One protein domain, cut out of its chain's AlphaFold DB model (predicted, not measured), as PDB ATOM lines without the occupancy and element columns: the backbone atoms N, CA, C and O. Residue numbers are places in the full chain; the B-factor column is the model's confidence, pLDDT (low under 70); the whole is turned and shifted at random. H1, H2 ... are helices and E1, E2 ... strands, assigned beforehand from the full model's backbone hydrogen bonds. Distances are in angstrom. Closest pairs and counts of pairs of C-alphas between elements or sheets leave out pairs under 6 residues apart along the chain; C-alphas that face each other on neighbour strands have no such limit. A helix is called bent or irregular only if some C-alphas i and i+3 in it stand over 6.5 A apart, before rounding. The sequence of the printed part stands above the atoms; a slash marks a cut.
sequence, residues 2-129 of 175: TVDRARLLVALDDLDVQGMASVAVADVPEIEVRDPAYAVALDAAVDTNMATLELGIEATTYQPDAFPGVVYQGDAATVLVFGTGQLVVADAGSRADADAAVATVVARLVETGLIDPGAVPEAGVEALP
ATOM      1  N   THR A   2      31.676 -13.815 -10.898       64.62
ATOM      2  CA  THR A   2      32.243 -14.211  -9.573       64.62
ATOM      3  C   THR A   2      33.293 -13.230  -9.033       64.62
ATOM      4  O   THR A   2      33.426 -13.055  -7.827       64.62
ATOM      5  N   VAL A   3      34.028 -12.570  -9.933       77.25
ATOM      6  CA  VAL A   3      35.100 -11.620  -9.584       77.25
ATOM      7  C   VAL A   3      34.561 -10.447  -8.765       77.25
ATOM      8  O   VAL A   3      35.169 -10.068  -7.778       77.25
ATOM      9  N   ASP A   4      33.402  -9.915  -9.138       83.38
ATOM     10  CA  ASP A   4      32.766  -8.765  -8.490       83.38
ATOM     11  C   ASP A   4      32.436  -9.062  -7.016       83.38
ATOM     12  O   ASP A   4      32.828  -8.313  -6.122       83.38
ATOM     13  N   ARG A   5      31.846 -10.236  -6.754       84.44
ATOM     14  CA  ARG A   5      31.536 -10.740  -5.403       84.44
ATOM     15  C   ARG A   5      32.796 -10.937  -4.559       84.44
ATOM     16  O   ARG A   5      32.818 -10.562  -3.393       84.44
ATOM     17  N   ALA A   6      33.856 -11.480  -5.156       82.81
ATOM     18  CA  ALA A   6      35.141 -11.674  -4.489       82.81
ATOM     19  C   ALA A   6      35.831 -10.345  -4.136       82.81
ATOM     20  O   ALA A   6      36.313 -10.184  -3.019       82.81
ATOM     21  N   ARG A   7      35.848  -9.378  -5.064       85.25
ATOM     22  CA  ARG A   7      36.418  -8.041  -4.824       85.25
ATOM     23  C   ARG A   7      35.677  -7.315  -3.715       85.25
ATOM     24  O   ARG A   7      36.319  -6.706  -2.867       85.25
ATOM     25  N   LEU A   8      34.349  -7.404  -3.725       84.81
ATOM     26  CA  LEU A   8      33.521  -6.834  -2.674       84.81
ATOM     27  C   LEU A   8      33.808  -7.498  -1.329       84.81
ATOM     28  O   LEU A   8      34.059  -6.786  -0.371       84.81
ATOM     29  N   LEU A   9      33.833  -8.833  -1.261       84.62
ATOM     30  CA  LEU A   9      34.099  -9.550  -0.011       84.62
ATOM     31  C   LEU A   9      35.421  -9.119   0.628       84.62
ATOM     32  O   LEU A   9      35.444  -8.794   1.806       84.62
ATOM     33  N   VAL A  10      36.497  -9.066  -0.160       82.44
ATOM     34  CA  VAL A  10      37.820  -8.655   0.335       82.44
ATOM     35  C   VAL A  10      37.817  -7.196   0.796       82.44
ATOM     36  O   VAL A  10      38.380  -6.881   1.837       82.44
ATOM     37  N   ALA A  11      37.168  -6.298   0.052       84.38
ATOM     38  CA  ALA A  11      37.079  -4.893   0.447       84.38
ATOM     39  C   ALA A  11      36.240  -4.688   1.718       84.38
ATOM     40  O   ALA A  11      36.488  -3.768   2.489       84.38
ATOM     41  N   LEU A  12      35.236  -5.536   1.927       83.44
ATOM     42  CA  LEU A  12      34.405  -5.507   3.117       83.44
ATOM     43  C   LEU A  12      35.103  -6.139   4.343       83.44
ATOM     44  O   LEU A  12      34.888  -5.671   5.457       83.44
ATOM     45  N   ASP A  13      35.959  -7.147   4.147       81.00
ATOM     46  CA  ASP A  13      36.811  -7.729   5.197       81.00
ATOM     47  C   ASP A  13      37.790  -6.690   5.778       81.00
ATOM     48  O   ASP A  13      37.905  -6.558   6.994       81.00
ATOM     49  N   ASP A  14      38.394  -5.857   4.921       75.75
ATOM     50  CA  ASP A  14      39.291  -4.758   5.334       75.75
ATOM     51  C   ASP A  14      38.578  -3.691   6.192       75.75
ATOM     52  O   ASP A  14      39.194  -3.000   7.002       75.75
ATOM     53  N   LEU A  15      37.252  -3.587   6.052       73.69
ATOM     54  CA  LEU A  15      36.412  -2.651   6.795       73.69
ATOM     55  C   LEU A  15      36.033  -3.128   8.210       73.69
ATOM     56  O   LEU A  15      35.275  -2.421   8.879       73.69
ATOM     57  N   ASP A  16      36.537  -4.287   8.655       67.94
ATOM     58  CA  ASP A  16      36.276  -4.912   9.967       67.94
ATOM     59  C   ASP A  16      34.775  -5.006  10.304       67.94
ATOM     60  O   ASP A  16      34.340  -4.867  11.450       67.94
ATOM     61  N   VAL A  17      33.929  -5.220   9.291       69.38
ATOM     62  CA  VAL A  17      32.491  -5.329   9.535       69.38
ATOM     63  C   VAL A  17      32.200  -6.675  10.201       69.38
ATOM     64  O   VAL A  17      32.486  -7.751   9.670       69.38
ATOM     65  N   GLN A  18      31.587  -6.623  11.382       57.78
ATOM     66  CA  GLN A  18      31.286  -7.813  12.173       57.78
ATOM     67  C   GLN A  18      30.437  -8.829  11.382       57.78
ATOM     68  O   GLN A  18      29.379  -8.492  10.852       57.78
ATOM     69  N   GLY A  19      30.882 -10.092  11.358       60.50
ATOM     70  CA  GLY A  19      30.158 -11.213  10.740       60.50
ATOM     71  C   GLY A  19      30.595 -11.583   9.320       60.50
ATOM     72  O   GLY A  19      30.023 -12.504   8.748       60.50
ATOM     73  N   MET A  20      31.605 -10.916   8.752       66.44
ATOM     74  CA  MET A  20      32.075 -11.203   7.388       66.44
ATOM     75  C   MET A  20      33.111 -12.314   7.268       66.44
ATOM     76  O   MET A  20      33.194 -12.939   6.215       66.44
ATOM     77  N   ALA A  21      33.837 -12.619   8.347       60.91
ATOM     78  CA  ALA A  21      34.883 -13.645   8.350       60.91
ATOM     79  C   ALA A  21      34.378 -15.057   7.970       60.91
ATOM     80  O   ALA A  21      35.174 -15.922   7.618       60.91
ATOM     81  N   SER A  22      33.064 -15.298   8.035       65.81
ATOM     82  CA  SER A  22      32.418 -16.569   7.684       65.81
ATOM     83  C   SER A  22      31.552 -16.506   6.418       65.81
ATOM     84  O   SER A  22      30.858 -17.472   6.117       65.81
ATOM     85  N   VAL A  23      31.542 -15.386   5.687       76.12
ATOM     86  CA  VAL A  23      30.712 -15.223   4.483       76.12
ATOM     87  C   VAL A  23      31.422 -15.839   3.281       76.12
ATOM     88  O   VAL A  23      32.514 -15.410   2.905       76.12
ATOM     89  N   ALA A  24      30.794 -16.817   2.626       76.88
ATOM     90  CA  ALA A  24      31.324 -17.353   1.380       76.88
ATOM     91  C   ALA A  24      31.033 -16.397   0.214       76.88
ATOM     92  O   ALA A  24      30.008 -15.715   0.166       76.88
ATOM     93  N   VAL A  25      31.886 -16.396  -0.815       78.38
ATOM     94  CA  VAL A  25      31.643 -15.582  -2.026       78.38
ATOM     95  C   VAL A  25      30.310 -15.925  -2.695       78.38
ATOM     96  O   VAL A  25      29.683 -15.050  -3.292       78.38
ATOM     97  N   ALA A  26      29.850 -17.171  -2.559       79.56
ATOM     98  CA  ALA A  26      28.557 -17.649  -3.046       79.56
ATOM     99  C   ALA A  26      27.339 -17.095  -2.280       79.56
ATOM    100  O   ALA A  26      26.222 -17.198  -2.794       79.56
ATOM    101  N   ASP A  27      27.549 -16.429  -1.145       84.19
ATOM    102  CA  ASP A  27      26.505 -15.773  -0.351       84.19
ATOM    103  C   ASP A  27      26.508 -14.243  -0.505       84.19
ATOM    104  O   ASP A  27      25.477 -13.595  -0.339       84.19
ATOM    105  N   VAL A  28      27.637 -13.657  -0.921       83.31
ATOM    106  CA  VAL A  28      27.747 -12.214  -1.214       83.31
ATOM    107  C   VAL A  28      26.779 -11.823  -2.331       83.31
ATOM    108  O   VAL A  28      26.853 -12.421  -3.391       83.31
ATOM    109  N   PRO A  29      25.916 -10.814  -2.199       84.19
ATOM    110  CA  PRO A  29      24.951 -10.460  -3.244       84.19
ATOM    111  C   PRO A  29      25.610 -10.211  -4.616       84.19
ATOM    112  O   PRO A  29      26.692  -9.632  -4.712       84.19
ATOM    113  N   GLU A  30      24.952 -10.647  -5.695       83.69
ATOM    114  CA  GLU A  30      25.430 -10.395  -7.059       83.69
ATOM    115  C   GLU A  30      25.144  -8.941  -7.448       83.69
ATOM    116  O   GLU A  30      24.040  -8.596  -7.865       83.69
ATOM    117  N   ILE A  31      26.150  -8.087  -7.275       84.94
ATOM    118  CA  ILE A  31      26.095  -6.663  -7.601       84.94
ATOM    119  C   ILE A  31      27.283  -6.283  -8.483       84.94
ATOM    120  O   ILE A  31      28.373  -6.846  -8.355       84.94
ATOM    121  N   GLU A  32      27.076  -5.328  -9.385       83.75
ATOM    122  CA  GLU A  32      28.174  -4.738 -10.149       83.75
ATOM    123  C   GLU A  32      28.990  -3.843  -9.208       83.75
ATOM    124  O   GLU A  32      28.440  -3.005  -8.494       83.75
ATOM    125  N   VAL A  33      30.308  -4.038  -9.156       83.94
ATOM    126  CA  VAL A  33      31.183  -3.202  -8.325       83.94
ATOM    127  C   VAL A  33      32.106  -2.411  -9.231       83.94
ATOM    128  O   VAL A  33      32.841  -2.970 -10.047       83.94
ATOM    129  N   ARG A  34      32.076  -1.089  -9.076       86.31
ATOM    130  CA  ARG A  34      32.998  -0.173  -9.746       86.31
ATOM    131  C   ARG A  34      34.131   0.171  -8.801       86.31
ATOM    132  O   ARG A  34      33.916   0.294  -7.603       86.31
ATOM    133  N   ASP A  35      35.325   0.318  -9.361       84.31
ATOM    134  CA  ASP A  35      36.494   0.776  -8.619       84.31
ATOM    135  C   ASP A  35      36.677   2.299  -8.794       84.31
ATOM    136  O   ASP A  35      36.674   2.771  -9.938       84.31
ATOM    137  N   PRO A  36      36.849   3.068  -7.701       89.25
ATOM    138  CA  PRO A  36      36.739   2.638  -6.304       89.25
ATOM    139  C   PRO A  36      35.273   2.468  -5.872       89.25
ATOM    140  O   PRO A  36      34.381   3.158  -6.376       89.25
ATOM    141  N   ALA A  37      35.043   1.589  -4.896       91.12
ATOM    142  CA  ALA A  37      33.804   1.600  -4.126       91.12
ATOM    143  C   ALA A  37      33.832   2.780  -3.143       91.12
ATOM    144  O   ALA A  37      34.832   3.496  -3.032       91.12
ATOM    145  N   TYR A  38      32.743   3.004  -2.415       92.94
ATOM    146  CA  TYR A  38      32.718   4.023  -1.371       92.94
ATOM    147  C   TYR A  38      32.184   3.453  -0.068       92.94
ATOM    148  O   TYR A  38      31.329   2.578  -0.084       92.94
ATOM    149  N   ALA A  39      32.663   3.958   1.059       91.50
ATOM    150  CA  ALA A  39      32.197   3.560   2.377       91.50
ATOM    151  C   ALA A  39      31.953   4.785   3.257       91.50
ATOM    152  O   ALA A  39      32.559   5.842   3.081       91.50
ATOM    153  N   VAL A  40      31.042   4.643   4.208       92.00
ATOM    154  CA  VAL A  40      30.768   5.636   5.240       92.00
ATOM    155  C   VAL A  40      30.370   4.911   6.519       92.00
ATOM    156  O   VAL A  40      29.604   3.953   6.487       92.00
ATOM    157  N   ALA A  41      30.905   5.351   7.651       90.56
ATOM    158  CA  ALA A  41      30.536   4.833   8.961       90.56
ATOM    159  C   ALA A  41      29.645   5.856   9.668       90.56
ATOM    160  O   ALA A  41      30.053   7.002   9.865       90.56
ATOM    161  N   LEU A  42      28.429   5.455  10.022       89.94
ATOM    162  CA  LEU A  42      27.552   6.240  10.882       89.94
ATOM    163  C   LEU A  42      27.991   6.095  12.338       89.94
ATOM    164  O   LEU A  42      28.393   5.020  12.776       89.94
ATOM    165  N   ASP A  43      27.807   7.156  13.117       88.94
ATOM    166  CA  ASP A  43      27.981   7.163  14.574       88.94
ATOM    167  C   ASP A  43      26.740   6.584  15.292       88.94
ATOM    168  O   ASP A  43      26.327   7.042  16.355       88.94
ATOM    169  N   ALA A  44      26.075   5.605  14.671       87.94
ATOM    170  CA  ALA A  44      24.905   4.922  15.212       87.94
ATOM    171  C   ALA A  44      24.748   3.530  14.597       87.94
ATOM    172  O   ALA A  44      24.929   3.345  13.394       87.94
ATOM    173  N   ALA A  45      24.337   2.566  15.420       88.69
ATOM    174  CA  ALA A  45      23.913   1.257  14.940       88.69
ATOM    175  C   ALA A  45      22.580   1.369  14.185       88.69
ATOM    176  O   ALA A  45      21.710   2.158  14.559       88.69
ATOM    177  N   VAL A  46      22.410   0.553  13.149       90.00
ATOM    178  CA  VAL A  46      21.207   0.539  12.308       90.00
ATOM    179  C   VAL A  46      20.468  -0.777  12.514       90.00
ATOM    180  O   VAL A  46      21.055  -1.851  12.417       90.00
ATOM    181  N   ASP A  47      19.159  -0.724  12.754       90.38
ATOM    182  CA  ASP A  47      18.343  -1.940  12.747       90.38
ATOM    183  C   ASP A  47      18.070  -2.365  11.296       90.38
ATOM    184  O   ASP A  47      17.269  -1.752  10.591       90.38
ATOM    185  N   THR A  48      18.766  -3.400  10.824       89.50
ATOM    186  CA  THR A  48      18.700  -3.890   9.435       89.50
ATOM    187  C   THR A  48      17.328  -4.447   9.054       89.50
ATOM    188  O   THR A  48      16.894  -4.292   7.909       89.50
ATOM    189  N   ASN A  49      16.611  -5.057  10.004       89.31
ATOM    190  CA  ASN A  49      15.253  -5.550   9.762       89.31
ATOM    191  C   ASN A  49      14.320  -4.383   9.445       89.31
ATOM    192  O   ASN A  49      13.619  -4.404   8.435       89.31
ATOM    193  N   MET A  50      14.340  -3.353  10.290       90.31
ATOM    194  CA  MET A  50      13.529  -2.160  10.078       90.31
ATOM    195  C   MET A  50      13.992  -1.381   8.849       90.31
ATOM    196  O   MET A  50      13.159  -0.990   8.042       90.31
ATOM    197  N   ALA A  51      15.303  -1.233   8.637       89.62
ATOM    198  CA  ALA A  51      15.844  -0.562   7.457       89.62
ATOM    199  C   ALA A  51      15.320  -1.187   6.155       89.62
ATOM    200  O   ALA A  51      14.929  -0.464   5.248       89.62
ATOM    201  N   THR A  52      15.232  -2.516   6.076       91.19
ATOM    202  CA  THR A  52      14.679  -3.229   4.909       91.19
ATOM    203  C   THR A  52      13.207  -2.868   4.667       91.19
ATOM    204  O   THR A  52      12.788  -2.640   3.532       91.19
ATOM    205  N   LEU A  53      12.410  -2.785   5.736       89.56
ATOM    206  CA  LEU A  53      10.998  -2.405   5.648       89.56
ATOM    207  C   LEU A  53      10.836  -0.949   5.191       89.56
ATOM    208  O   LEU A  53      10.051  -0.680   4.283       89.56
ATOM    209  N   GLU A  54      11.613  -0.034   5.771       89.94
ATOM    210  CA  GLU A  54      11.503   1.405   5.520       89.94
ATOM    211  C   GLU A  54      12.090   1.835   4.165       89.94
ATOM    212  O   GLU A  54      11.566   2.740   3.511       89.94
ATOM    213  N   LEU A  55      13.162   1.177   3.713       87.81
ATOM    214  CA  LEU A  55      13.768   1.402   2.395       87.81
ATOM    215  C   LEU A  55      12.958   0.761   1.257       87.81
ATOM    216  O   LEU A  55      13.137   1.123   0.095       87.81
ATOM    217  N   GLY A  56      12.043  -0.146   1.597       87.62
ATOM    218  CA  GLY A  56      11.153  -0.821   0.667       87.62
ATOM    219  C   GLY A  56      11.680  -2.192   0.261       87.62
ATOM    220  O   GLY A  56      12.738  -2.325  -0.350       87.62
ATOM    221  N   ILE A  57      10.881  -3.221   0.540       85.25
ATOM    222  CA  ILE A  57      11.194  -4.640   0.285       85.25
ATOM    223  C   ILE A  57      11.406  -4.920  -1.214       85.25
ATOM    224  O   ILE A  57      12.096  -5.857  -1.588       85.25
ATOM    225  N   GLU A  58      10.816  -4.111  -2.093       86.12
ATOM    226  CA  GLU A  58      10.984  -4.240  -3.546       86.12
ATOM    227  C   GLU A  58      12.366  -3.797  -4.046       86.12
ATOM    228  O   GLU A  58      12.844  -4.322  -5.048       86.12
ATOM    229  N   ALA A  59      13.003  -2.859  -3.341       88.31
ATOM    230  CA  ALA A  59      14.317  -2.314  -3.672       88.31
ATOM    231  C   ALA A  59      15.415  -2.827  -2.729       88.31
ATOM    232  O   ALA A  59      16.581  -2.465  -2.889       88.31
ATOM    233  N   THR A  60      15.056  -3.650  -1.736       92.38
ATOM    234  CA  THR A  60      15.990  -4.196  -0.755       92.38
ATOM    235  C   THR A  60      16.032  -5.714  -0.753       92.38
ATOM    236  O   THR A  60      15.033  -6.395  -0.953       92.38
ATOM    237  N   THR A  61      17.212  -6.262  -0.486       90.56
ATOM    238  CA  THR A  61      17.419  -7.688  -0.217       90.56
ATOM    239  C   THR A  61      18.167  -7.833   1.100       90.56
ATOM    240  O   THR A  61      19.235  -7.248   1.274       90.56
ATOM    241  N   TYR A  62      17.617  -8.614   2.029       89.62
ATOM    242  CA  TYR A  62      18.226  -8.871   3.333       89.62
ATOM    243  C   TYR A  62      18.140 -10.355   3.681       89.62
ATOM    244  O   TYR A  62      17.051 -10.928   3.741       89.62
ATOM    245  N   GLN A  63      19.301 -10.979   3.889       86.75
ATOM    246  CA  GLN A  63      19.428 -12.400   4.203       86.75
ATOM    247  C   GLN A  63      20.526 -12.608   5.255       86.75
ATOM    248  O   GLN A  63      21.615 -13.029   4.890       86.75
ATOM    249  N   PRO A  64      20.266 -12.349   6.548       82.94
ATOM    250  CA  PRO A  64      21.305 -12.339   7.583       82.94
ATOM    251  C   PRO A  64      22.049 -13.670   7.759       82.94
ATOM    252  O   PRO A  64      23.202 -13.651   8.172       82.94
ATOM    253  N   ASP A  65      21.420 -14.806   7.429       82.69
ATOM    254  CA  ASP A  65      22.067 -16.128   7.420       82.69
ATOM    255  C   ASP A  65      23.156 -16.264   6.344       82.69
ATOM    256  O   ASP A  65      24.120 -16.995   6.541       82.69
ATOM    257  N   ALA A  66      22.995 -15.584   5.207       83.19
ATOM    258  CA  ALA A  66      23.922 -15.646   4.077       83.19
ATOM    259  C   ALA A  66      24.861 -14.427   4.061       83.19
ATOM    260  O   ALA A  66      26.069 -14.544   3.873       83.19
ATOM    261  N   PHE A  67      24.305 -13.237   4.282       85.62
ATOM    262  CA  PHE A  67      25.015 -11.972   4.215       85.62
ATOM    263  C   PHE A  67      24.484 -10.982   5.273       85.62
ATOM    264  O   PHE A  67      23.289 -10.673   5.286       85.62
ATOM    265  N   PRO A  68      25.351 -10.426   6.141       84.62
ATOM    266  CA  PRO A  68      24.929  -9.616   7.289       84.62
ATOM    267  C   PRO A  68      24.422  -8.206   6.929       84.62
ATOM    268  O   PRO A  68      23.921  -7.493   7.800       84.62
ATOM    269  N   GLY A  69      24.559  -7.777   5.670       89.38
ATOM    270  CA  GLY A  69      24.132  -6.455   5.202       89.38
ATOM    271  C   GLY A  69      22.797  -6.462   4.454       89.38
ATOM    272  O   GLY A  69      22.443  -7.418   3.767       89.38
ATOM    273  N   VAL A  70      22.063  -5.355   4.544       92.44
ATOM    274  CA  VAL A  70      20.898  -5.071   3.697       92.44
ATOM    275  C   VAL A  70      21.392  -4.461   2.399       92.44
ATOM    276  O   VAL A  70      22.066  -3.437   2.414       92.44
ATOM    277  N   VAL A  71      21.038  -5.055   1.270       93.12
ATOM    278  CA  VAL A  71      21.374  -4.530  -0.053       93.12
ATOM    279  C   VAL A  71      20.222  -3.670  -0.531       93.12
ATOM    280  O   VAL A  71      19.145  -4.196  -0.771       93.12
ATOM    281  N   TYR A  72      20.438  -2.371  -0.681       93.25
ATOM    282  CA  TYR A  72      19.500  -1.417  -1.257       93.25
ATOM    283  C   TYR A  72      19.929  -1.053  -2.677       93.25
ATOM    284  O   TYR A  72      20.990  -0.467  -2.883       93.25
ATOM    285  N   GLN A  73      19.107  -1.384  -3.667       91.25
ATOM    286  CA  GLN A  73      19.340  -1.024  -5.062       91.25
ATOM    287  C   GLN A  73      18.631   0.296  -5.370       91.25
ATOM    288  O   GLN A  73      17.419   0.334  -5.572       91.25
ATOM    289  N   GLY A  74      19.394   1.389  -5.377       87.25
ATOM    290  CA  GLY A  74      18.906   2.698  -5.798       87.25
ATOM    291  C   GLY A  74      19.037   2.912  -7.308       87.25
ATOM    292  O   GLY A  74      19.657   2.125  -8.017       87.25
ATOM    293  N   ASP A  75      18.497   4.031  -7.798       83.81
ATOM    294  CA  ASP A  75      18.582   4.421  -9.218       83.81
ATOM    295  C   ASP A  75      20.018   4.709  -9.692       83.81
ATOM    296  O   ASP A  75      20.351   4.464 -10.850       83.81
ATOM    297  N   ALA A  76      20.855   5.277  -8.817       85.31
ATOM    298  CA  ALA A  76      22.190   5.769  -9.175       85.31
ATOM    299  C   ALA A  76      23.336   4.858  -8.710       85.31
ATOM    300  O   ALA A  76      24.431   4.925  -9.267       85.31
ATOM    301  N   ALA A  77      23.104   4.067  -7.660       92.00
ATOM    302  CA  ALA A  77      24.093   3.185  -7.054       92.00
ATOM    303  C   ALA A  77      23.408   2.160  -6.135       92.00
ATOM    304  O   ALA A  77      22.266   2.349  -5.705       92.00
ATOM    305  N   THR A  78      24.139   1.105  -5.782       92.62
ATOM    306  CA  THR A  78      23.708   0.102  -4.801       92.62
ATOM    307  C   THR A  78      24.352   0.391  -3.449       92.62
ATOM    308  O   THR A  78      25.564   0.553  -3.366       92.62
ATOM    309  N   VAL A  79      23.569   0.438  -2.375       93.56
ATOM    310  CA  VAL A  79      24.047   0.713  -1.013       93.56
ATOM    311  C   VAL A  79      23.859  -0.525  -0.148       93.56
ATOM    312  O   VAL A  79      22.759  -1.049  -0.037       93.56
ATOM    313  N   LEU A  80      24.922  -0.985   0.494       92.50
ATOM    314  CA  LEU A  80      24.903  -2.048   1.485       92.50
ATOM    315  C   LEU A  80      24.875  -1.403   2.866       92.50
ATOM    316  O   LEU A  80      25.755  -0.609   3.175       92.50
ATOM    317  N   VAL A  81      23.880  -1.731   3.682       92.56
ATOM    318  CA  VAL A  81      23.695  -1.187   5.031       92.56
ATOM    319  C   VAL A  81      23.953  -2.287   6.049       92.56
ATOM    320  O   VAL A  81      23.268  -3.308   6.051       92.56
ATOM    321  N   PHE A  82      24.921  -2.075   6.931       91.88
ATOM    322  CA  PHE A  82      25.276  -3.013   7.987       91.88
ATOM    323  C   PHE A  82      24.713  -2.561   9.328       91.88
ATOM    324  O   PHE A  82      24.630  -1.367   9.619       91.88
ATOM    325  N   GLY A  83      24.367  -3.528  10.181       88.62
ATOM    326  CA  GLY A  83      23.811  -3.228  11.502       88.62
ATOM    327  C   GLY A  83      24.763  -2.447  12.415       88.62
ATOM    328  O   GLY A  83      24.322  -1.744  13.320       88.62
ATOM    329  N   THR A  84      26.066  -2.501  12.129       87.00
ATOM    330  CA  THR A  84      27.107  -1.719  12.809       87.00
ATOM    331  C   THR A  84      27.026  -0.216  12.533       87.00
ATOM    332  O   THR A  84      27.687   0.548  13.226       87.00
ATOM    333  N   GLY A  85      26.235   0.215  11.543       88.38
ATOM    334  CA  GLY A  85      26.215   1.600  11.072       88.38
ATOM    335  C   GLY A  85      27.148   1.863   9.894       88.38
ATOM    336  O   GLY A  85      27.207   2.987   9.408       88.38
ATOM    337  N   GLN A  86      27.867   0.856   9.392       90.06
ATOM    338  CA  GLN A  86      28.611   0.992   8.140       90.06
ATOM    339  C   GLN A  86      27.679   0.915   6.936       90.06
ATOM    340  O   GLN A  86      26.806   0.052   6.854       90.06
ATOM    341  N   LEU A  87      27.899   1.806   5.976       92.50
ATOM    342  CA  LEU A  87      27.274   1.770   4.667       92.50
ATOM    343  C   LEU A  87      28.361   1.705   3.608       92.50
ATOM    344  O   LEU A  87      29.322   2.472   3.640       92.50
ATOM    345  N   VAL A  88      28.189   0.806   2.649       92.31
ATOM    346  CA  VAL A  88      29.110   0.632   1.528       92.31
ATOM    347  C   VAL A  88      28.340   0.833   0.240       92.31
ATOM    348  O   VAL A  88      27.343   0.170  -0.005       92.31
ATOM    349  N   VAL A  89      28.787   1.762  -0.588       93.19
ATOM    350  CA  VAL A  89      28.203   2.027  -1.893       93.19
ATOM    351  C   VAL A  89      29.000   1.304  -2.966       93.19
ATOM    352  O   VAL A  89      30.179   1.587  -3.199       93.19
ATOM    353  N   ALA A  90      28.312   0.398  -3.644       89.75
ATOM    354  CA  ALA A  90      28.735  -0.266  -4.859       89.75
ATOM    355  C   ALA A  90      28.045   0.357  -6.086       89.75
ATOM    356  O   ALA A  90      27.045   1.067  -5.980       89.75
ATOM    357  N   ASP A  91      28.598   0.091  -7.267       89.00
ATOM    358  CA  ASP A  91      28.108   0.578  -8.567       89.00
ATOM    359  C   ASP A  91      27.978   2.108  -8.738       89.00
ATOM    360  O   ASP A  91      27.344   2.594  -9.670       89.00
ATOM    361  N   ALA A  92      28.603   2.917  -7.881       88.62
ATOM    362  CA  ALA A  92      28.542   4.365  -8.048       88.62
ATOM    363  C   ALA A  92      29.390   4.826  -9.247       88.62
ATOM    364  O   ALA A  92      30.596   4.577  -9.315       88.62
ATOM    365  N   GLY A  93      28.777   5.551 -10.188       87.25
ATOM    366  CA  GLY A  93      29.485   6.149 -11.326       87.25
ATOM    367  C   GLY A  93      30.433   7.285 -10.930       87.25
ATOM    368  O   GLY A  93      31.418   7.554 -11.622       87.25
ATOM    369  N   SER A  94      30.153   7.950  -9.809       90.50
ATOM    370  CA  SER A  94      30.967   9.023  -9.254       90.50
ATOM    371  C   SER A  94      30.774   9.137  -7.740       90.50
ATOM    372  O   SER A  94      29.786   8.654  -7.188       90.50
ATOM    373  N   ARG A  95      31.680   9.851  -7.060       90.75
ATOM    374  CA  ARG A  95      31.519  10.172  -5.630       90.75
ATOM    375  C   ARG A  95      30.200  10.896  -5.338       90.75
ATOM    376  O   ARG A  95      29.629  10.697  -4.277       90.75
ATOM    377  N   ALA A  96      29.718  11.722  -6.269       90.88
ATOM    378  CA  ALA A  96      28.456  12.436  -6.107       90.88
ATOM    379  C   ALA A  96      27.247  11.488  -6.149       90.88
ATOM    380  O   ALA A  96      26.316  11.673  -5.372       90.88
ATOM    381  N   ASP A  97      27.281  10.459  -7.004       92.00
ATOM    382  CA  ASP A  97      26.244   9.417  -7.034       92.00
ATOM    383  C   ASP A  97      26.248   8.608  -5.735       92.00
ATOM    384  O   ASP A  97      25.189   8.338  -5.172       92.00
ATOM    385  N   ALA A  98      27.438   8.284  -5.219       92.00
ATOM    386  CA  ALA A  98      27.565   7.590  -3.943       92.00
ATOM    387  C   ALA A  98      27.007   8.410  -2.774       92.00
ATOM    388  O   ALA A  98      26.243   7.889  -1.962       92.00
ATOM    389  N   ASP A  99      27.336   9.700  -2.723       91.50
ATOM    390  CA  ASP A  99      26.837  10.616  -1.699       91.50
ATOM    391  C   ASP A  99      25.309  10.772  -1.782       91.50
ATOM    392  O   ASP A  99      24.618  10.681  -0.770       91.50
ATOM    393  N   ALA A 100      24.754  10.893  -2.993       91.31
ATOM    394  CA  ALA A 100      23.310  10.974  -3.208       91.31
ATOM    395  C   ALA A 100      22.572   9.685  -2.797       91.31
ATOM    396  O   ALA A 100      21.487   9.749  -2.206       91.31
ATOM    397  N   ALA A 101      23.154   8.517  -3.084       92.12
ATOM    398  CA  ALA A 101      22.590   7.229  -2.696       92.12
ATOM    399  C   ALA A 101      22.585   7.060  -1.169       92.12
ATOM    400  O   ALA A 101      21.549   6.729  -0.589       92.12
ATOM    401  N   VAL A 102      23.700   7.380  -0.502       92.12
ATOM    402  CA  VAL A 102      23.788   7.385   0.968       92.12
ATOM    403  C   VAL A 102      22.812   8.383   1.568       92.12
ATOM    404  O   VAL A 102      22.064   8.016   2.466       92.12
ATOM    405  N   ALA A 103      22.763   9.616   1.062       90.81
ATOM    406  CA  ALA A 103      21.852  10.641   1.556       90.81
ATOM    407  C   ALA A 103      20.388  10.196   1.452       90.81
ATOM    408  O   ALA A 103      19.604  10.471   2.357       90.81
ATOM    409  N   THR A 104      20.025   9.466   0.394       90.94
ATOM    410  CA  THR A 104      18.683   8.891   0.239       90.94
ATOM    411  C   THR A 104      18.394   7.855   1.322       90.94
ATOM    412  O   THR A 104      17.368   7.948   1.991       90.94
ATOM    413  N   VAL A 105      19.301   6.896   1.530       91.56
ATOM    414  CA  VAL A 105      19.153   5.855   2.561       91.56
ATOM    415  C   VAL A 105      19.090   6.479   3.955       91.56
ATOM    416  O   VAL A 105      18.156   6.227   4.710       91.56
ATOM    417  N   VAL A 106      20.041   7.351   4.276       91.50
ATOM    418  CA  VAL A 106      20.128   8.060   5.554       91.50
ATOM    419  C   VAL A 106      18.883   8.900   5.811       91.50
ATOM    420  O   VAL A 106      18.343   8.838   6.910       91.50
ATOM    421  N   ALA A 107      18.389   9.647   4.819       90.69
ATOM    422  CA  ALA A 107      17.165  10.429   4.969       90.69
ATOM    423  C   ALA A 107      15.991   9.531   5.370       90.69
ATOM    424  O   ALA A 107      15.309   9.837   6.342       90.69
ATOM    425  N   ARG A 108      15.825   8.376   4.712       90.75
ATOM    426  CA  ARG A 108      14.781   7.401   5.064       90.75
ATOM    427  C   ARG A 108      14.949   6.864   6.483       90.75
ATOM    428  O   ARG A 108      13.972   6.783   7.220       90.75
ATOM    429  N   LEU A 109      16.170   6.532   6.896       90.69
ATOM    430  CA  LEU A 109      16.438   6.050   8.254       90.69
ATOM    431  C   LEU A 109      16.178   7.136   9.318       90.69
ATOM    432  O   LEU A 109      15.637   6.846  10.382       90.69
ATOM    433  N   VAL A 110      16.507   8.398   9.036       91.12
ATOM    434  CA  VAL A 110      16.246   9.531   9.941       91.12
ATOM    435  C   VAL A 110      14.752   9.850  10.020       91.12
ATOM    436  O   VAL A 110      14.219  10.041  11.110       91.12
ATOM    437  N   GLU A 111      14.053   9.892   8.882       89.94
ATOM    438  CA  GLU A 111      12.611  10.176   8.810       89.94
ATOM    439  C   GLU A 111      11.776   9.176   9.618       89.94
ATOM    440  O   GLU A 111      10.714   9.516  10.141       89.94
ATOM    441  N   THR A 112      12.276   7.952   9.738       87.25
ATOM    442  CA  THR A 112      11.616   6.829  10.412       87.25
ATOM    443  C   THR A 112      12.057   6.680  11.866       87.25
ATOM    444  O   THR A 112      11.470   5.906  12.621       87.25
ATOM    445  N   GLY A 113      13.042   7.479  12.295       86.81
ATOM    446  CA  GLY A 113      13.578   7.472  13.654       86.81
ATOM    447  C   GLY A 113      14.477   6.274  13.955       86.81
ATOM    448  O   GLY A 113      14.655   5.942  15.125       86.81
ATOM    449  N   LEU A 114      15.022   5.620  12.922       87.81
ATOM    450  CA  LEU A 114      15.984   4.525  13.071       87.81
ATOM    451  C   LEU A 114      17.368   5.023  13.485       87.81
ATOM    452  O   LEU A 114      18.062   4.330  14.222       87.81
ATOM    453  N   ILE A 115      17.751   6.216  13.027       89.19
ATOM    454  CA  ILE A 115      19.003   6.881  13.400       89.19
ATOM    455  C   ILE A 115      18.773   8.370  13.659       89.19
ATOM    456  O   ILE A 115      17.873   8.989  13.087       89.19
ATOM    457  N   ASP A 116      19.626   8.965  14.488       87.56
ATOM    458  CA  ASP A 116      19.635  10.407  14.705       87.56
ATOM    459  C   ASP A 116      20.258  11.149  13.506       87.56
ATOM    460  O   ASP A 116      21.252  10.693  12.936       87.56
ATOM    461  N   PRO A 117      19.766  12.352  13.153       80.31
ATOM    462  CA  PRO A 117      20.339  13.156  12.067       80.31
ATOM    463  C   PRO A 117      21.797  13.572  12.317       80.31
ATOM    464  O   PRO A 117      22.495  13.947  11.382       80.31
ATOM    465  N   GLY A 118      22.258  13.522  13.572       82.62
ATOM    466  CA  GLY A 118      23.648  13.790  13.949       82.62
ATOM    467  C   GLY A 118      24.585  12.585  13.825       82.62
ATOM    468  O   GLY A 118      25.783  12.757  14.009       82.62
ATOM    469  N   ALA A 119      24.067  11.391  13.520       82.62
ATOM    470  CA  ALA A 119      24.876  10.180  13.370       82.62
ATOM    471  C   ALA A 119      25.621  10.116  12.025       82.62
ATOM    472  O   ALA A 119      26.446   9.233  11.807       82.62
ATOM    473  N   VAL A 120      25.321  11.023  11.098       80.00
ATOM    474  CA  VAL A 120      25.898  11.029   9.753       80.00
ATOM    475  C   VAL A 120      27.185  11.854   9.773       80.00
ATOM    476  O   VAL A 120      27.136  13.027  10.152       80.00
ATOM    477  N   PRO A 121      28.337  11.299   9.366       79.44
ATOM    478  CA  PRO A 121      29.580  12.053   9.363       79.44
ATOM    479  C   PRO A 121      29.543  13.166   8.309       79.44
ATOM    480  O   PRO A 121      29.235  12.935   7.141       79.44
ATOM    481  N   GLU A 122      29.964  14.375   8.690       73.69
ATOM    482  CA  GLU A 122      30.063  15.514   7.760       73.69
ATOM    483  C   GLU A 122      31.139  15.319   6.674       73.69
ATOM    484  O   GLU A 122      31.177  16.049   5.685       73.69
ATOM    485  N   ALA A 123      32.021  14.327   6.845       74.00
ATOM    486  CA  ALA A 123      33.053  13.959   5.877       74.00
ATOM    487  C   ALA A 123      32.478  13.368   4.569       74.00
ATOM    488  O   ALA A 123      33.152  13.394   3.531       74.00
ATOM    489  N   GLY A 124      31.229  12.887   4.608       84.25
ATOM    490  CA  GLY A 124      30.576  12.198   3.499       84.25
ATOM    491  C   GLY A 124      31.187  10.822   3.241       84.25
ATOM    492  O   GLY A 124      31.769  10.204   4.130       84.25
ATOM    493  N   VAL A 125      31.058  10.346   2.004       89.50
ATOM    494  CA  VAL A 125      31.599   9.040   1.606       89.50
ATOM    495  C   VAL A 125      33.112   9.089   1.351       89.50
ATOM    496  O   VAL A 125      33.626  10.021   0.709       89.50
ATOM    497  N   GLU A 126      33.821   8.065   1.822       89.62
ATOM    498  CA  GLU A 126      35.250   7.833   1.607       89.62
ATOM    499  C   GLU A 126      35.458   6.783   0.508       89.62
ATOM    500  O   GLU A 126      34.658   5.862   0.362       89.62
ATOM    501  N   ALA A 127      36.497   6.944  -0.315       89.69
ATOM    502  CA  ALA A 127      36.779   6.010  -1.402       89.69
ATOM    503  C   ALA A 127      37.450   4.741  -0.857       89.69
ATOM    504  O   ALA A 127      38.526   4.813  -0.268       89.69
ATOM    505  N   LEU A 128      36.832   3.594  -1.119       87.44
ATOM    506  CA  LEU A 128      37.301   2.266  -0.755       87.44
ATOM    507  C   LEU A 128      37.888   1.584  -2.006       87.44
ATOM    508  O   LEU A 128      37.129   1.197  -2.903       87.44
ATOM    509  N   PRO A 129      39.222   1.469  -2.127       85.69
ATOM    510  CA  PRO A 129      39.845   0.825  -3.279       85.69
ATOM    511  C   PRO A 129      39.487  -0.662  -3.326       85.69
ATOM    512  O   PRO A 129      39.549  -1.354  -2.312       85.69
TER     513      PRO A 129
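AT A GLANCE: This is residues 2 to 129 of the 175 residues of the protein "zinc_ribbon_2 domain-containing protein" of Haloglomus irregulare (UniProt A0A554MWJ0). A twisted sheet of six strands has the long helix H3 and the short H2 packed over one face as two layers, while H1 only grazes the sheet. The printed part has 128 residues with three named helices and six named strands, in the order H1 E1 H2 E2 E3 E4 E5 H3 E6. The sheet runs E2 E3 E4 E5 E1 E6, antiparallel; the class is mixed, helices and strands. The whole is compact and rounded, radius of gyration of the C-alphas 13.1 A, spans 36 by 30 by 27 A.

HOW THE PARTS SIT: Start at edge strand E2, residues 60 to 63; E3, 67 to 73, E4, 78 to 82, and E5, 86 to 90, continue a meander of hairpins, each strand the antiparallel neighbour of the one before. Next come E1, residues 37 to 41, and edge strand E6, 126 to 128. Within hydrogen-bond range find N 61 and O 71, 2.8 A; N 72 and O 79, 2.7 A; N 80 and O 88, 2.7 A; N 89 and O 38, 2.7 A; N 39 and O 126, 2.8 A. H3, residues 95 to 111, lies over E4, E5 and, only just, with 3 C-alphas, E1, at a height over the sheet of 9.1 A; its closest C-alphas to E5 are Ala 98 and Val 89, 6.0 A. E5, H3 and E6 form a split strand-helix-strand unit, E1 between its strands, with a right-handed crossover. On the same face, H2, residues 48 to 55, runs along E3, 5 degrees on the local plane. H3 touches H2 with residues 105 to 109 alone, about perpendicular at 79 degrees, closest C-alphas Arg 108 and Leu 55, 6.6 A. H1, residues 2 to 13, grazes the sheet with residues 8 to 12; C-alphas Ala 11 and Leu 128 of E6 are closest, 7.3 A. In H1, H2 and H3 every O i to N i+4 pair is within hydrogen-bond range.

IN THESE COORDINATES: Find C-alpha 2 at (32.243, -14.211, -9.573); H1 runs 16.8 A from there. H3 runs 23.8 A to C-alpha 111 at (12.611, 10.176, 8.810), and E3 15.4 A.

THE WHOLE: The C-alphas of Thr 2 and Gly 118 are farthest apart, 37.6 A. The printed part has no cut; links H1 to E1 and H3 to E6 are long. The pLDDT is under 70 at residue 2 and residues 16 to 22.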